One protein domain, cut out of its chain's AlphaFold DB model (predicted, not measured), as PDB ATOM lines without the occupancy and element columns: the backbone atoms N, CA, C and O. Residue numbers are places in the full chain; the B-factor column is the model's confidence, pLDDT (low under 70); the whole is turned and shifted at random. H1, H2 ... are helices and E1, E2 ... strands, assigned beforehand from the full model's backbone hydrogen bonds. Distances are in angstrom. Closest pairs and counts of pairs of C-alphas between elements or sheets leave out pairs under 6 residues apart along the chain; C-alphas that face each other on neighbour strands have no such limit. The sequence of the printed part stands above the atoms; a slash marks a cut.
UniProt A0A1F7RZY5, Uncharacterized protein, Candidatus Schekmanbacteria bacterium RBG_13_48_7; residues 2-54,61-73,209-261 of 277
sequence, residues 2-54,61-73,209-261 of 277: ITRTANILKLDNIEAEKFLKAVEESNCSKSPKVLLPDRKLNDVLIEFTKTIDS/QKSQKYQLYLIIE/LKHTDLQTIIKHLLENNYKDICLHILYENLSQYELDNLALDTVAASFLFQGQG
ATOM      1  N   ILE A   2      28.124  -0.516  92.734       28.42
ATOM      2  CA  ILE A   2      28.472  -0.327  91.320       28.42
ATOM      3  C   ILE A   2      29.496   0.807  91.291       28.42
ATOM      4  O   ILE A   2      29.153   1.951  91.585       28.42
ATOM      5  N   THR A   3      30.752   0.482  91.007       30.89
ATOM      6  CA  THR A   3      31.794   1.451  90.665       30.89
ATOM      7  C   THR A   3      31.339   2.192  89.410       30.89
ATOM      8  O   THR A   3      31.412   1.668  88.304       30.89
ATOM      9  N   ARG A   4      30.785   3.394  89.584       38.25
ATOM     10  CA  ARG A   4      30.476   4.295  88.471       38.25
ATOM     11  C   ARG A   4      31.814   4.739  87.882       38.25
ATOM     12  O   ARG A   4      32.529   5.508  88.514       38.25
ATOM     13  N   THR A   5      32.197   4.193  86.734       49.09
ATOM     14  CA  THR A   5      33.413   4.594  86.019       49.09
ATOM     15  C   THR A   5      33.267   6.035  85.540       49.09
ATOM     16  O   THR A   5      32.250   6.398  84.945       49.09
ATOM     17  N   ALA A   6      34.261   6.874  85.834       56.12
ATOM     18  CA  ALA A   6      34.359   8.193  85.232       56.12
ATOM     19  C   ALA A   6      34.604   8.014  83.726       56.12
ATOM     20  O   ALA A   6      35.587   7.394  83.329       56.12
ATOM     21  N   ASN A   7      33.677   8.508  82.904       69.25
ATOM     22  CA  ASN A   7      33.689   8.306  81.451       69.25
ATOM     23  C   ASN A   7      34.084   9.579  80.686       69.25
ATOM     24  O   ASN A   7      34.152   9.535  79.458       69.25
ATOM     25  N   ILE A   8      34.316  10.696  81.386       70.56
ATOM     26  CA  ILE A   8      34.714  11.976  80.796       70.56
ATOM     27  C   ILE A   8      36.109  12.360  81.291       70.56
ATOM     28  O   ILE A   8      36.372  12.318  82.493       70.56
ATOM     29  N   LEU A   9      36.973  12.776  80.368       80.25
ATOM     30  CA  LEU A   9      38.269  13.392  80.638       80.25
ATOM     31  C   LEU A   9      38.217  14.858  80.220       80.25
ATOM     32  O   LEU A   9      38.035  15.168  79.042       80.25
ATOM     33  N   LYS A  10      38.425  15.748  81.181       78.50
ATOM     34  CA  LYS A  10      38.599  17.175  80.950       78.50
ATOM     35  C   LYS A  10      40.074  17.515  81.064       78.50
ATOM     36  O   LYS A  10      40.652  17.338  82.130       78.50
ATOM     37  N   LEU A  11      40.671  17.995  79.986       81.25
ATOM     38  CA  LEU A  11      42.033  18.509  79.967       81.25
ATOM     39  C   LEU A  11      41.968  20.029  80.003       81.25
ATOM     40  O   LEU A  11      41.417  20.633  79.086       81.25
ATOM     41  N   ASP A  12      42.513  20.636  81.046       76.38
ATOM     42  CA  ASP A  12      42.521  22.085  81.204       76.38
ATOM     43  C   ASP A  12      43.902  22.671  80.893       76.38
ATOM     44  O   ASP A  12      44.934  22.032  81.088       76.38
ATOM     45  N   ASN A  13      43.918  23.926  80.450       75.75
ATOM     46  CA  ASN A  13      45.131  24.720  80.275       75.75
ATOM     47  C   ASN A  13      46.172  24.140  79.288       75.75
ATOM     48  O   ASN A  13      47.384  24.248  79.499       75.75
ATOM     49  N   ILE A  14      45.725  23.520  78.195       86.31
ATOM     50  CA  ILE A  14      46.612  23.008  77.146       86.31
ATOM     51  C   ILE A  14      47.110  24.175  76.292       86.31
ATOM     52  O   ILE A  14      46.368  24.751  75.500       86.31
ATOM     53  N   GLU A  15      48.393  24.498  76.393       89.81
ATOM     54  CA  GLU A  15      49.026  25.488  75.516       89.81
ATOM     55  C   GLU A  15      48.882  25.111  74.033       89.81
ATOM     56  O   GLU A  15      49.070  23.952  73.642       89.81
ATOM     57  N   ALA A  16      48.617  26.111  73.187       89.38
ATOM     58  CA  ALA A  16      48.472  25.931  71.745       89.38
ATOM     59  C   ALA A  16      49.621  25.137  71.103       89.38
ATOM     60  O   ALA A  16      49.370  24.250  70.291       89.38
ATOM     61  N   GLU A  17      50.872  25.407  71.479       89.94
ATOM     62  CA  GLU A  17      52.045  24.712  70.932       89.94
ATOM     63  C   GLU A  17      52.049  23.217  71.276       89.94
ATOM     64  O   GLU A  17      52.302  22.381  70.406       89.94
ATOM     65  N   LYS A  18      51.697  22.868  72.521       88.81
ATOM     66  CA  LYS A  18      51.577  21.473  72.973       88.81
ATOM     67  C   LYS A  18      50.482  20.747  72.200       88.81
ATOM     68  O   LYS A  18      50.698  19.624  71.747       88.81
ATOM     69  N   PHE A  19      49.337  21.401  71.995       90.25
ATOM     70  CA  PHE A  19      48.253  20.842  71.191       90.25
ATOM     71  C   PHE A  19      48.675  20.620  69.731       90.25
ATOM     72  O   PHE A  19      48.476  19.534  69.191       90.25
ATOM     73  N   LEU A  20      49.289  21.620  69.088       89.31
ATOM     74  CA  LEU A  20      49.744  21.515  67.697       89.31
ATOM     75  C   LEU A  20      50.762  20.381  67.520       89.31
ATOM     76  O   LEU A  20      50.631  19.593  66.582       89.31
ATOM     77  N   LYS A  21      51.712  20.253  68.453       88.12
ATOM     78  CA  LYS A  21      52.689  19.162  68.473       88.12
ATOM     79  C   LYS A  21      52.017  17.795  68.631       88.12
ATOM     80  O   LYS A  21      52.340  16.880  67.884       88.12
ATOM     81  N   ALA A  22      51.037  17.665  69.527       86.81
ATOM     82  CA  ALA A  22      50.284  16.420  69.695       86.81
ATOM     83  C   ALA A  22      49.515  16.022  68.418       86.81
ATOM     84  O   ALA A  22      49.458  14.840  68.074       86.81
ATOM     85  N   VAL A  23      48.969  16.993  67.671       86.06
ATOM     86  CA  VAL A  23      48.334  16.743  66.360       86.06
ATOM     87  C   VAL A  23      49.351  16.231  65.338       86.06
ATOM     88  O   VAL A  23      49.055  15.307  64.580       86.06
ATOM     89  N   GLU A  24      50.548  16.808  65.300       83.62
ATOM     90  CA  GLU A  24      51.623  16.385  64.392       83.62
ATOM     91  C   GLU A  24      52.156  14.988  64.730       83.62
ATOM     92  O   GLU A  24      52.294  14.147  63.837       83.62
ATOM     93  N   GLU A  25      52.381  14.710  66.016       81.31
ATOM     94  CA  GLU A  25      52.823  13.403  66.514       81.31
ATOM     95  C   GLU A  25      51.786  12.312  66.234       81.31
ATOM     96  O   GLU A  25      52.148  11.233  65.771       81.31
ATOM     97  N   SER A  26      50.495  12.604  66.425       76.50
ATOM     98  CA  SER A  26      49.412  11.647  66.170       76.50
ATOM     99  C   SER A  26      49.210  11.333  64.681       76.50
ATOM    100  O   SER A  26      48.677  10.275  64.353       76.50
ATOM    101  N   ASN A  27      49.619  12.228  63.775       72.81
ATOM    102  CA  ASN A  27      49.595  11.976  62.328       72.81
ATOM    103  C   ASN A  27      50.797  11.138  61.857       72.81
ATOM    104  O   ASN A  27      50.760  10.552  60.772       72.81
ATOM    105  N   CYS A  28      51.862  11.052  62.659       69.38
ATOM    106  CA  CYS A  28      53.014  10.208  62.379       69.38
ATOM    107  C   CYS A  28      52.770   8.800  62.944       69.38
ATOM    108  O   CYS A  28      52.771   8.592  64.153       69.38
ATOM    109  N   SER A  29      52.630   7.797  62.071       59.03
ATOM    110  CA  SER A  29      52.254   6.401  62.388       59.03
ATOM    111  C   SER A  29      53.187   5.611  63.330       59.03
ATOM    112  O   SER A  29      53.024   4.402  63.480       59.03
ATOM    113  N   LYS A  30      54.181   6.255  63.951       61.62
ATOM    114  CA  LYS A  30      55.210   5.630  64.797       61.62
ATOM    115  C   LYS A  30      55.171   6.066  66.266       61.62
ATOM    116  O   LYS A  30      55.971   5.559  67.047       61.62
ATOM    117  N   SER A  31      54.295   6.996  66.648       63.16
ATOM    118  CA  SER A  31      54.187   7.424  68.047       63.16
ATOM    119  C   SER A  31      53.336   6.433  68.858       63.16
ATOM    120  O   SER A  31      52.227   6.117  68.430       63.16
ATOM    121  N   PRO A  32      53.800   5.960  70.034       64.12
ATOM    122  CA  PRO A  32      52.952   5.214  70.967       64.12
ATOM    123  C   PRO A  32      51.885   6.110  71.617       64.12
ATOM    124  O   PRO A  32      50.883   5.612  72.118       64.12
ATOM    125  N   LYS A  33      52.090   7.433  71.595       69.44
ATOM    126  CA  LYS A  33      51.155   8.427  72.113       69.44
ATOM    127  C   LYS A  33      50.220   8.922  71.015       69.44
ATOM    128  O   LYS A  33      50.696   9.324  69.950       69.44
ATOM    129  N   VAL A  34      48.920   8.948  71.293       75.94
ATOM    130  CA  VAL A  34      47.869   9.318  70.333       75.94
ATOM    131  C   VAL A  34      46.973  10.430  70.871       75.94
ATOM    132  O   VAL A  34      46.709  10.516  72.074       75.94
ATOM    133  N   LEU A  35      46.475  11.287  69.976       83.31
ATOM    134  CA  LEU A  35      45.284  12.071  70.286       83.31
ATOM    135  C   LEU A  35      44.073  11.144  70.307       83.31
ATOM    136  O   LEU A  35      43.977  10.199  69.519       83.31
ATOM    137  N   LEU A  36      43.134  11.430  71.204       84.19
ATOM    138  CA  LEU A  36      41.897  10.666  71.262       84.19
ATOM    139  C   LEU A  36      41.097  10.860  69.967       84.19
ATOM    140  O   LEU A  36      41.174  11.922  69.347       84.19
ATOM    141  N   PRO A  37      40.320   9.854  69.528       81.44
ATOM    142  CA  PRO A  37      39.576   9.945  68.277       81.44
ATOM    143  C   PRO A  37      38.628  11.152  68.233       81.44
ATOM    144  O   PRO A  37      37.914  11.395  69.204       81.44
ATOM    145  N   ASP A  38      38.523  11.825  67.078       80.50
ATOM    146  CA  ASP A  38      37.610  12.969  66.847       80.50
ATOM    147  C   ASP A  38      36.178  12.705  67.356       80.50
ATOM    148  O   ASP A  38      35.544  13.566  67.945       80.50
ATOM    149  N   ARG A  39      35.666  11.478  67.185       75.94
ATOM    150  CA  ARG A  39      34.315  11.075  67.631       75.94
ATOM    151  C   ARG A  39      34.084  11.142  69.147       75.94
ATOM    152  O   ARG A  39      32.948  10.992  69.576       75.94
ATOM    153  N   LYS A  40      35.150  11.241  69.943       79.44
ATOM    154  CA  LYS A  40      35.096  11.333  71.408       79.44
ATOM    155  C   LYS A  40      35.268  12.762  71.903       79.44
ATOM    156  O   LYS A  40      35.075  13.002  73.086       79.44
ATOM    157  N   LEU A  41      35.668  13.678  71.022       77.44
ATOM    158  CA  LEU A  41      35.827  15.090  71.320       77.44
ATOM    159  C   LEU A  41      34.440  15.732  71.402       77.44
ATOM    160  O   LEU A  41      33.746  15.806  70.389       77.44
ATOM    161  N   ASN A  42      34.051  16.158  72.601       70.31
ATOM    162  CA  ASN A  42      32.703  16.652  72.869       70.31
ATOM    163  C   ASN A  42      32.659  18.184  72.852       70.31
ATOM    164  O   ASN A  42      32.036  18.777  71.971       70.31
ATOM    165  N   ASP A  43      33.438  18.813  73.740       68.88
ATOM    166  CA  ASP A  43      33.500  20.268  73.878       68.88
ATOM    167  C   ASP A  43      34.946  20.774  73.898       68.88
ATOM    168  O   ASP A  43      35.861  20.103  74.387       68.88
ATOM    169  N   VAL A  44      35.147  22.002  73.417       68.38
ATOM    170  CA  VAL A  44      36.421  22.720  73.509       68.38
ATOM    171  C   VAL A  44      36.193  24.181  73.865       68.38
ATOM    172  O   VAL A  44      35.395  24.864  73.229       68.38
ATOM    173  N   LEU A  45      36.956  24.681  74.831       67.81
ATOM    174  CA  LEU A  45      37.119  26.104  75.110       67.81
ATOM    175  C   LEU A  45      38.525  26.530  74.680       67.81
ATOM    176  O   LEU A  45      39.507  25.885  75.030       67.81
ATOM    177  N   ILE A  46      38.628  27.614  73.918       65.31
ATOM    178  CA  ILE A  46      39.896  28.234  73.533       65.31
ATOM    179  C   ILE A  46      39.954  29.634  74.134       65.31
ATOM    180  O   ILE A  46      39.202  30.514  73.720       65.31
ATOM    181  N   GLU A  47      40.862  29.854  75.072       69.56
ATOM    182  CA  GLU A  47      41.179  31.171  75.616       69.56
ATOM    183  C   GLU A  47      42.332  31.793  74.829       69.56
ATOM    184  O   GLU A  47      43.247  31.087  74.411       69.56
ATOM    185  N   PHE A  48      42.296  33.100  74.580       68.81
ATOM    186  CA  PHE A  48      43.383  33.797  73.892       68.81
ATOM    187  C   PHE A  48      43.348  35.304  74.145       68.81
ATOM    188  O   PHE A  48      42.297  35.901  74.373       68.81
ATOM    189  N   THR A  49      44.502  35.951  74.053       64.81
ATOM    190  CA  THR A  49      44.671  37.387  74.291       64.81
ATOM    191  C   THR A  49      45.003  38.111  72.992       64.81
ATOM    192  O   THR A  49      45.781  37.630  72.171       64.81
ATOM    193  N   LYS A  50      44.466  39.315  72.802       68.12
ATOM    194  CA  LYS A  50      44.919  40.258  71.778       68.12
ATOM    195  C   LYS A  50      45.576  41.457  72.434       68.12
ATOM    196  O   LYS A  50      44.953  42.119  73.261       68.12
ATOM    197  N   THR A  51      46.791  41.788  72.019       65.25
ATOM    198  CA  THR A  51      47.379  43.089  72.342       65.25
ATOM    199  C   THR A  51      46.766  44.136  71.417       65.25
ATOM    200  O   THR A  51      46.757  43.965  70.197       65.25
ATOM    201  N   ILE A  52      46.187  45.189  71.987       60.09
ATOM    202  CA  ILE A  52      45.669  46.321  71.223       60.09
ATOM    203  C   ILE A  52      46.710  47.422  71.316       60.09
ATOM    204  O   ILE A  52      46.895  48.020  72.378       60.09
ATOM    205  N   ASP A  53      47.361  47.703  70.195       51.75
ATOM    206  CA  ASP A  53      48.201  48.885  70.084       51.75
ATOM    207  C   ASP A  53      47.288  50.117  70.121       51.75
ATOM    208  O   ASP A  53      46.478  50.347  69.218       51.75
ATOM    209  N   SER A  54      47.363  50.878  71.216       47.00
ATOM    210  CA  SER A  54      46.769  52.211  71.285       47.00
ATOM    211  C   SER A  54      47.750  53.189  70.640       47.00
ATOM    212  O   SER A  54      48.894  53.258  71.091       47.00
ATOM    213  N   GLN A  61      49.685  49.440  77.084       50.09
ATOM    214  CA  GLN A  61      49.250  48.377  76.173       50.09
ATOM    215  C   GLN A  61      48.026  47.685  76.785       50.09
ATOM    216  O   GLN A  61      48.141  46.956  77.768       50.09
ATOM    217  N   LYS A  62      46.837  47.920  76.219       54.00
ATOM    218  CA  LYS A  62      45.623  47.214  76.637       54.00
ATOM    219  C   LYS A  62      45.634  45.820  76.015       54.00
ATOM    220  O   LYS A  62      45.576  45.674  74.794       54.00
ATOM    221  N   SER A  63      45.715  44.794  76.854       57.25
ATOM    222  CA  SER A  63      45.462  43.413  76.458       57.25
ATOM    223  C   SER A  63      43.977  43.105  76.627       57.25
ATOM    224  O   SER A  63      43.356  43.487  77.613       57.25
ATOM    225  N   GLN A  64      43.388  42.440  75.638       53.44
ATOM    226  CA  GLN A  64      41.992  42.022  75.669       53.44
ATOM    227  C   GLN A  64      41.925  40.500  75.586       53.44
ATOM    228  O   GLN A  64      42.496  39.921  74.663       53.44
ATOM    229  N   LYS A  65      41.230  39.863  76.531       53.47
ATOM    230  CA  LYS A  65      41.048  38.407  76.567       53.47
ATOM    231  C   LYS A  65      39.768  37.982  75.847       53.47
ATOM    232  O   LYS A  65      38.749  38.675  75.883       53.47
ATOM    233  N   TYR A  66      39.836  36.829  75.201       53.62
ATOM    234  CA  TYR A  66      38.787  36.229  74.388       53.62
ATOM    235  C   TYR A  66      38.637  34.756  74.757       53.62
ATOM    236  O   TYR A  66      39.618  34.099  75.097       53.62
ATOM    237  N   GLN A  67      37.413  34.246  74.641       51.50
ATOM    238  CA  GLN A  67      37.077  32.844  74.846       51.50
ATOM    239  C   GLN A  67      36.199  32.347  73.688       51.50
ATOM    240  O   GLN A  67      35.161  32.925  73.356       51.50
ATOM    241  N   LEU A  68      36.611  31.265  73.042       55.03
ATOM    242  CA  LEU A  68      35.868  30.610  71.972       55.03
ATOM    243  C   LEU A  68      35.434  29.226  72.442       55.03
ATOM    244  O   LEU A  68      36.272  28.352  72.634       55.03
ATOM    245  N   TYR A  69      34.126  29.027  72.564       55.66
ATOM    246  CA  TYR A  69      33.536  27.747  72.924       55.66
ATOM    247  C   TYR A  69      33.017  27.041  71.668       55.66
ATOM    248  O   TYR A  69      32.290  27.610  70.845       55.66
ATOM    249  N   LEU A  70      33.403  25.780  71.531       57.34
ATOM    250  CA  LEU A  70      33.037  24.872  70.457       57.34
ATOM    251  C   LEU A  70      32.338  23.678  71.101       57.34
ATOM    252  O   LEU A  70      32.990  22.897  71.788       57.34
ATOM    253  N   ILE A  71      31.032  23.558  70.891       53.19
ATOM    254  CA  ILE A  71      30.212  22.488  71.470       53.19
ATOM    255  C   ILE A  71      29.561  21.669  70.356       53.19
ATOM    256  O   ILE A  71      29.153  22.216  69.321       53.19
ATOM    257  N   ILE A  72      29.474  20.355  70.552       50.22
ATOM    258  CA  ILE A  72      28.655  19.471  69.724       50.22
ATOM    259  C   ILE A  72      27.379  19.177  70.513       50.22
ATOM    260  O   ILE A  72      27.386  18.356  71.422       50.22
ATOM    261  N   GLU A  73      26.266  19.828  70.177       42.34
ATOM    262  CA  GLU A  73      24.978  19.431  70.750       42.34
ATOM    263  C   GLU A  73      24.324  18.341  69.896       42.34
ATOM    264  O   GLU A  73      23.988  18.566  68.733       42.34
ATOM    265  N   LEU A 209      33.410  17.312  65.842       63.44
ATOM    266  CA  LEU A 209      34.493  18.287  66.009       63.44
ATOM    267  C   LEU A 209      35.810  17.572  65.715       63.44
ATOM    268  O   LEU A 209      36.068  16.499  66.253       63.44
ATOM    269  N   LYS A 210      36.632  18.135  64.829       71.44
ATOM    270  CA  LYS A 210      37.902  17.507  64.454       71.44
ATOM    271  C   LYS A 210      39.077  18.251  65.041       71.44
ATOM    272  O   LYS A 210      39.114  19.483  64.998       71.44
ATOM    273  N   HIS A 211      40.104  17.514  65.444       81.50
ATOM    274  CA  HIS A 211      41.371  18.112  65.866       81.50
ATOM    275  C   HIS A 211      41.991  18.984  64.758       81.50
ATOM    276  O   HIS A 211      42.590  20.018  65.047       81.50
ATOM    277  N   THR A 212      41.774  18.648  63.480       73.06
ATOM    278  CA  THR A 212      42.206  19.468  62.332       73.06
ATOM    279  C   THR A 212      41.512  20.830  62.263       73.06
ATOM    280  O   THR A 212      42.095  21.808  61.788       73.06
ATOM    281  N   ASP A 213      40.262  20.910  62.730       68.75
ATOM    282  CA  ASP A 213      39.503  22.160  62.755       68.75
ATOM    283  C   ASP A 213      40.077  23.073  63.853       68.75
ATOM    284  O   ASP A 213      40.371  24.239  63.591       68.75
ATOM    285  N   LEU A 214      40.365  22.512  65.034       74.81
ATOM    286  CA  LEU A 214      41.069  23.206  66.122       74.81
ATOM    287  C   LEU A 214      42.458  23.682  65.686       74.81
ATOM    288  O   LEU A 214      42.799  24.845  65.880       74.81
ATOM    289  N   GLN A 215      43.230  22.819  65.020       79.50
ATOM    290  CA  GLN A 215      44.546  23.161  64.476       79.50
ATOM    291  C   GLN A 215      44.465  24.373  63.536       79.50
ATOM    292  O   GLN A 215      45.296  25.277  63.607       79.50
ATOM    293  N   THR A 216      43.449  24.407  62.670       70.38
ATOM    294  CA  THR A 216      43.221  25.513  61.732       70.38
ATOM    295  C   THR A 216      42.878  26.809  62.467       70.38
ATOM    296  O   THR A 216      43.404  27.864  62.111       70.38
ATOM    297  N   ILE A 217      42.031  26.739  63.498       69.69
ATOM    298  CA  ILE A 217      41.652  27.893  64.328       69.69
ATOM    299  C   ILE A 217      42.877  28.448  65.064       69.69
ATOM    300  O   ILE A 217      43.148  29.642  64.972       69.69
ATOM    301  N   ILE A 218      43.650  27.589  65.730       78.00
ATOM    302  CA  ILE A 218      44.844  27.986  66.492       78.00
ATOM    303  C   ILE A 218      45.888  28.627  65.579       78.00
ATOM    304  O   ILE A 218      46.370  29.717  65.878       78.00
ATOM    305  N   LYS A 219      46.215  27.993  64.441       77.06
ATOM    306  CA  LYS A 219      47.159  28.560  63.464       77.06
ATOM    307  C   LYS A 219      46.711  29.945  63.015       77.06
ATOM    308  O   LYS A 219      47.515  30.865  62.953       77.06
ATOM    309  N   HIS A 220      45.413  30.116  62.790       71.50
ATOM    310  CA  HIS A 220      44.868  31.403  62.401       71.50
ATOM    311  C   HIS A 220      44.936  32.462  63.518       71.50
ATOM    312  O   HIS A 220      45.230  33.622  63.231       71.50
ATOM    313  N   LEU A 221      44.702  32.089  64.782       70.06
ATOM    314  CA  LEU A 221      44.904  32.973  65.937       70.06
ATOM    315  C   LEU A 221      46.369  33.434  66.025       70.06
ATOM    316  O   LEU A 221      46.627  34.634  66.122       70.06
ATOM    317  N   LEU A 222      47.322  32.508  65.893       80.88
ATOM    318  CA  LEU A 222      48.757  32.812  65.894       80.88
ATOM    319  C   LEU A 222      49.153  33.748  64.738       80.88
ATOM    320  O   LEU A 222      49.798  34.768  64.964       80.88
ATOM    321  N   GLU A 223      48.695  33.464  63.512       77.50
ATOM    322  CA  GLU A 223      48.925  34.303  62.319       77.50
ATOM    323  C   GLU A 223      48.409  35.745  62.474       77.50
ATOM    324  O   GLU A 223      48.876  36.649  61.782       77.50
ATOM    325  N   ASN A 224      47.434  35.975  63.360       62.66
ATOM    326  CA  ASN A 224      46.832  37.287  63.607       62.66
ATOM    327  C   ASN A 224      47.322  37.945  64.908       62.66
ATOM    328  O   ASN A 224      46.650  38.839  65.429       62.66
ATOM    329  N   ASN A 225      48.492  37.534  65.409       73.81
ATOM    330  CA  ASN A 225      49.148  38.094  66.594       73.81
ATOM    331  C   ASN A 225      48.321  37.988  67.887       73.81
ATOM    332  O   ASN A 225      48.457  38.824  68.785       73.81
ATOM    333  N   TYR A 226      47.465  36.970  67.998       75.69
ATOM    334  CA  TYR A 226      46.897  36.605  69.292       75.69
ATOM    335  C   TYR A 226      47.929  35.805  70.091       75.69
ATOM    336  O   TYR A 226      48.714  35.037  69.535       75.69
ATOM    337  N   LYS A 227      47.944  36.028  71.401       82.38
ATOM    338  CA  LYS A 227      48.904  35.476  72.362       82.38
ATOM    339  C   LYS A 227      48.169  34.697  73.447       82.38
ATOM    340  O   LYS A 227      46.942  34.726  73.493       82.38
ATOM    341  N   ASP A 228      48.923  34.011  74.300       83.25
ATOM    342  CA  ASP A 228      48.406  33.276  75.464       83.25
ATOM    343  C   ASP A 228      47.268  32.307  75.099       83.25
ATOM    344  O   ASP A 228      46.255  32.222  75.789       83.25
ATOM    345  N   ILE A 229      47.403  31.627  73.955       83.31
ATOM    346  CA  ILE A 229      46.354  30.745  73.444       83.31
ATOM    347  C   ILE A 229      46.363  29.445  74.248       83.31
ATOM    348  O   ILE A 229      47.336  28.683  74.210       83.31
ATOM    349  N   CYS A 230      45.256  29.183  74.929       82.50
ATOM    350  CA  CYS A 230      45.066  28.042  75.802       82.50
ATOM    351  C   CYS A 230      43.812  27.264  75.407       82.50
ATOM    352  O   CYS A 230      42.797  27.854  75.051       82.50
ATOM    353  N   LEU A 231      43.884  25.939  75.441       83.62
ATOM    354  CA  LEU A 231      42.781  25.048  75.123       83.62
ATOM    355  C   LEU A 231      42.361  24.268  76.355       83.62
ATOM    356  O   LEU A 231      43.183  23.715  77.080       83.62
ATOM    357  N   HIS A 232      41.057  24.141  76.515       78.31
ATOM    358  CA  HIS A 232      40.440  23.219  77.437       78.31
ATOM    359  C   HIS A 232      39.588  22.262  76.615       78.31
ATOM    360  O   HIS A 232      38.799  22.695  75.776       78.31
ATOM    361  N   ILE A 233      39.780  20.963  76.808       81.44
ATOM    362  CA  ILE A 233      39.219  19.923  75.949       81.44
ATOM    363  C   ILE A 233      38.457  18.913  76.797       81.44
ATOM    364  O   ILE A 233      38.971  18.435  77.804       81.44
ATOM    365  N   LEU A 234      37.252  18.558  76.361       76.38
ATOM    366  CA  LEU A 234      36.441  17.505  76.955       76.38
ATOM    367  C   LEU A 234      36.326  16.321  76.002       76.38
ATOM    368  O   LEU A 234      35.845  16.450  74.874       76.38
ATOM    369  N   TYR A 235      36.736  15.156  76.491       82.69
ATOM    370  CA  TYR A 235      36.558  13.880  75.820       82.69
ATOM    371  C   TYR A 235      35.601  12.983  76.598       82.69
ATOM    372  O   TYR A 235      35.699  12.894  77.819       82.69
ATOM    373  N   GLU A 236      34.737  12.253  75.898       78.25
ATOM    374  CA  GLU A 236      33.790  11.311  76.503       78.25
ATOM    375  C   GLU A 236      34.007   9.863  76.045       78.25
ATOM    376  O   GLU A 236      34.618   9.585  75.009       78.25
ATOM    377  N   ASN A 237      33.435   8.921  76.801       76.00
ATOM    378  CA  ASN A 237      33.389   7.489  76.501       76.00
ATOM    379  C   ASN A 237      34.782   6.863  76.338       76.00
ATOM    380  O   ASN A 237      35.060   6.169  75.355       76.00
ATOM    381  N   LEU A 238      35.679   7.134  77.285       77.00
ATOM    382  CA  LEU A 238      37.078   6.707  77.233       77.00
ATOM    383  C   LEU A 238      37.306   5.330  77.854       77.00
ATOM    384  O   LEU A 238      36.706   4.978  78.864       77.00
ATOM    385  N   SER A 239      38.205   4.560  77.243       80.12
ATOM    386  CA  SER A 239      38.750   3.329  77.818       80.12
ATOM    387  C   SER A 239      40.055   3.604  78.568       80.12
ATOM    388  O   SER A 239      40.762   4.563  78.263       80.12
ATOM    389  N   GLN A 240      40.422   2.727  79.508       77.50
ATOM    390  CA  GLN A 240      41.683   2.852  80.249       77.50
ATOM    391  C   GLN A 240      42.908   2.865  79.318       77.50
ATOM    392  O   GLN A 240      43.793   3.695  79.472       77.50
ATOM    393  N   TYR A 241      42.906   2.016  78.286       81.38
ATOM    394  CA  TYR A 241      43.980   1.962  77.290       81.38
ATOM    395  C   TYR A 241      44.193   3.304  76.571       81.38
ATOM    396  O   TYR A 241      45.323   3.694  76.288       81.38
ATOM    397  N   GLU A 242      43.113   4.019  76.263       80.56
ATOM    398  CA  GLU A 242      43.182   5.326  75.607       80.56
ATOM    399  C   GLU A 242      43.736   6.418  76.529       80.56
ATOM    400  O   GLU A 242      44.424   7.317  76.051       80.56
ATOM    401  N   LEU A 243      43.476   6.326  77.835       77.19
ATOM    402  CA  LEU A 243      44.044   7.237  78.832       77.19
ATOM    403  C   LEU A 243      45.552   7.025  78.987       77.19
ATOM    404  O   LEU A 243      46.311   7.992  78.989       77.19
ATOM    405  N   ASP A 244      45.982   5.765  79.056       77.69
ATOM    406  CA  ASP A 244      47.387   5.402  79.268       77.69
ATOM    407  C   ASP A 244      48.288   5.817  78.085       77.69
ATOM    408  O   ASP A 244      49.492   6.011  78.252       77.69
ATOM    409  N   ASN A 245      47.708   5.981  76.890       78.44
ATOM    410  CA  ASN A 245      48.419   6.320  75.651       78.44
ATOM    411  C   ASN A 245      48.134   7.746  75.145       78.44
ATOM    412  O   ASN A 245      48.411   8.062  73.986       78.44
ATOM    413  N   LEU A 246      47.581   8.620  75.986       82.81
ATOM    414  CA  LEU A 246      47.238   9.984  75.596       82.81
ATOM    415  C   LEU A 246      48.492  10.825  75.278       82.81
ATOM    416  O   LEU A 246      49.461  10.859  76.037       82.81
ATOM    417  N   ALA A 247      48.472  11.535  74.146       83.75
ATOM    418  CA  ALA A 247      49.554  12.443  73.746       83.75
ATOM    419  C   ALA A 247      49.621  13.735  74.570       83.75
ATOM    420  O   ALA A 247      50.692  14.323  74.719       83.75
ATOM    421  N   LEU A 248      48.483  14.161  75.113       81.44
ATOM    422  CA  LEU A 248      48.359  15.328  75.976       81.44
ATOM    423  C   LEU A 248      48.607  14.943  77.441       81.44
ATOM    424  O   LEU A 248      48.298  13.832  77.861       81.44
ATOM    425  N   ASP A 249      49.182  15.871  78.204       70.38
ATOM    426  CA  ASP A 249      49.529  15.651  79.608       70.38
ATOM    427  C   ASP A 249      48.275  15.425  80.469       70.38
ATOM    428  O   ASP A 249      47.351  16.240  80.470       70.38
ATOM    429  N   THR A 250      48.251  14.320  81.215       67.38
ATOM    430  CA  THR A 250      47.162  13.971  82.132       67.38
ATOM    431  C   THR A 250      47.290  14.650  83.495       67.38
ATOM    432  O   THR A 250      46.350  14.599  84.282       67.38
ATOM    433  N   VAL A 251      48.402  15.332  83.792       64.38
ATOM    434  CA  VAL A 251      48.582  16.071  85.056       64.38
ATOM    435  C   VAL A 251      47.561  17.206  85.201       64.38
ATOM    436  O   VAL A 251      47.121  17.496  86.310       64.38
ATOM    437  N   ALA A 252      47.129  17.808  84.089       58.72
ATOM    438  CA  ALA A 252      46.065  18.816  84.061       58.72
ATOM    439  C   ALA A 252      44.673  18.219  83.769       58.72
ATOM    440  O   ALA A 252      43.759  18.936  83.353       58.72
ATOM    441  N   ALA A 253      44.513  16.904  83.945       66.38
ATOM    442  CA  ALA A 253      43.264  16.216  83.681       66.38
ATOM    443  C   ALA A 253      42.365  16.121  84.916       66.38
ATOM    444  O   ALA A 253      42.812  15.805  86.018       66.38
ATOM    445  N   SER A 254      41.064  16.292  84.705       66.56
ATOM    446  CA  SER A 254      40.031  15.921  85.667       66.56
ATOM    447  C   SER A 254      39.081  14.889  85.064       66.56
ATOM    448  O   SER A 254      38.718  14.949  83.888       66.56
ATOM    449  N   PHE A 255      38.703  13.908  85.881       68.25
ATOM    450  CA  PHE A 255      37.787  12.841  85.500       68.25
ATOM    451  C   PHE A 255      36.394  13.159  86.023       68.25
ATOM    452  O   PHE A 255      36.211  13.351  87.225       68.25
ATOM    453  N   LEU A 256      35.418  13.216  85.120       63.91
ATOM    454  CA  LEU A 256      34.053  13.624  85.436       63.91
ATOM    455  C   LEU A 256      33.067  12.489  85.139       63.91
ATOM    456  O   LEU A 256      33.299  11.620  84.288       63.91
ATOM    457  N   PHE A 257      31.949  12.488  85.863       60.19
ATOM    458  CA  PHE A 257      30.833  11.597  85.566       60.19
ATOM    459  C   PHE A 257      30.074  12.084  84.327       60.19
ATOM    460  O   PHE A 257      30.052  13.276  84.014       60.19
ATOM    461  N   GLN A 258      29.436  11.150  83.622       52.50
ATOM    462  CA  GLN A 258      28.623  11.455  82.445       52.50
ATOM    463  C   GLN A 258      27.516  12.465  82.802       52.50
ATOM    464  O   GLN A 258      26.813  12.269  83.792       52.50
ATOM    465  N   GLY A 259      27.399  13.552  82.029       48.03
ATOM    466  CA  GLY A 259      26.482  14.671  82.309       48.03
ATOM    467  C   GLY A 259      27.044  15.781  83.214       48.03
ATOM    468  O   GLY A 259      26.366  16.770  83.448       48.03
ATOM    469  N   GLN A 260      28.279  15.660  83.717       49.78
ATOM    470  CA  GLN A 260      28.915  16.687  84.568       49.78
ATOM    471  C   GLN A 260      30.137  17.359  83.926       49.78
ATOM    472  O   GLN A 260      30.764  18.220  84.539       49.78
ATOM    473  N   GLY A 261      30.499  16.970  82.706       54.69
ATOM    474  CA  GLY A 261      31.690  17.455  82.019       54.69
ATOM    475  C   GLY A 261      31.354  18.247  80.778       54.69
ATOM    476  O   GLY A 261      31.620  17.776  79.683       54.69
TER     477      GLY A 261
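This is residues 2 to 54, 61 to 73 and 209 to 261 of the 277 residues of an uncharacterized protein of Candidatus Schekmanbacteria bacterium RBG_13_48_7 (UniProt A0A1F7RZY5). A twisted wall of five antiparallel strands, in the order E3, E2, E4, E1, E5, has two helices, H1 and H2, packed on one face as a second layer; small H3 is off the sheet. The 119 printed residues include, in chain order, E1, H1, E2, E3, H2, E4, H3 and E5, a mixed class. The whole is compact, with a radius of gyration of the C-alphas of 15.3 A, yet elongated, spanning 59 by 35 by 26 A.

Find C-alpha 8 at (34.714, 11.976, 80.796), where E1 begins; it runs 20.4 A to residue 15. H1 follows, residues 16 to 27, 16.9 A. Next come E2, residues 41 to 52, 32.7 A, and E3, residues 62 to 71, 29.6 A. Look then for H2, residues 211 to 223, 18.2 A, E4, residues 226 to 236, 29.4 A, H3, residues 240 to 244, and E5, residues 253 to 256, ending at C-alpha 256 (34.053, 13.624, 85.436).

Within hydrogen-bond range you find N 46 and O 68 (E2, E3), 2.8 A; N 47 and O 230 (E2, E4), 2.8 A; N 11 and O 233 (E1, E4), 2.8 A; and N 10 and O 254 (E1, E5), 2.8 A. E1, H1, E2 and E4, H3, E5 are split strand-helix-strand units, each with another strand between its two same-way strands; both crossovers are right-handed. H2 runs along E2, at 1 degree on the local plane, at a height over the sheet of 9.4 A. H1 touches H2, closest at the C-alphas of Leu 20 and Gln 215, 6.3 A, at a steep tilt of 41 degrees, opposite ways. H3 is apart from both. In H1, H2 and H3 every O i to N i+4 pair is within range.

Residues 55 to 60 and 74 to 208 are cut out; the C-alpha gaps are 6.7 A and 10.7 A. The link H1 to E2 is long. Mean pLDDT of the printed part is 70.2; 53 residues are under 70, among them 43 to 54, 61 to 73 and 250 to 261.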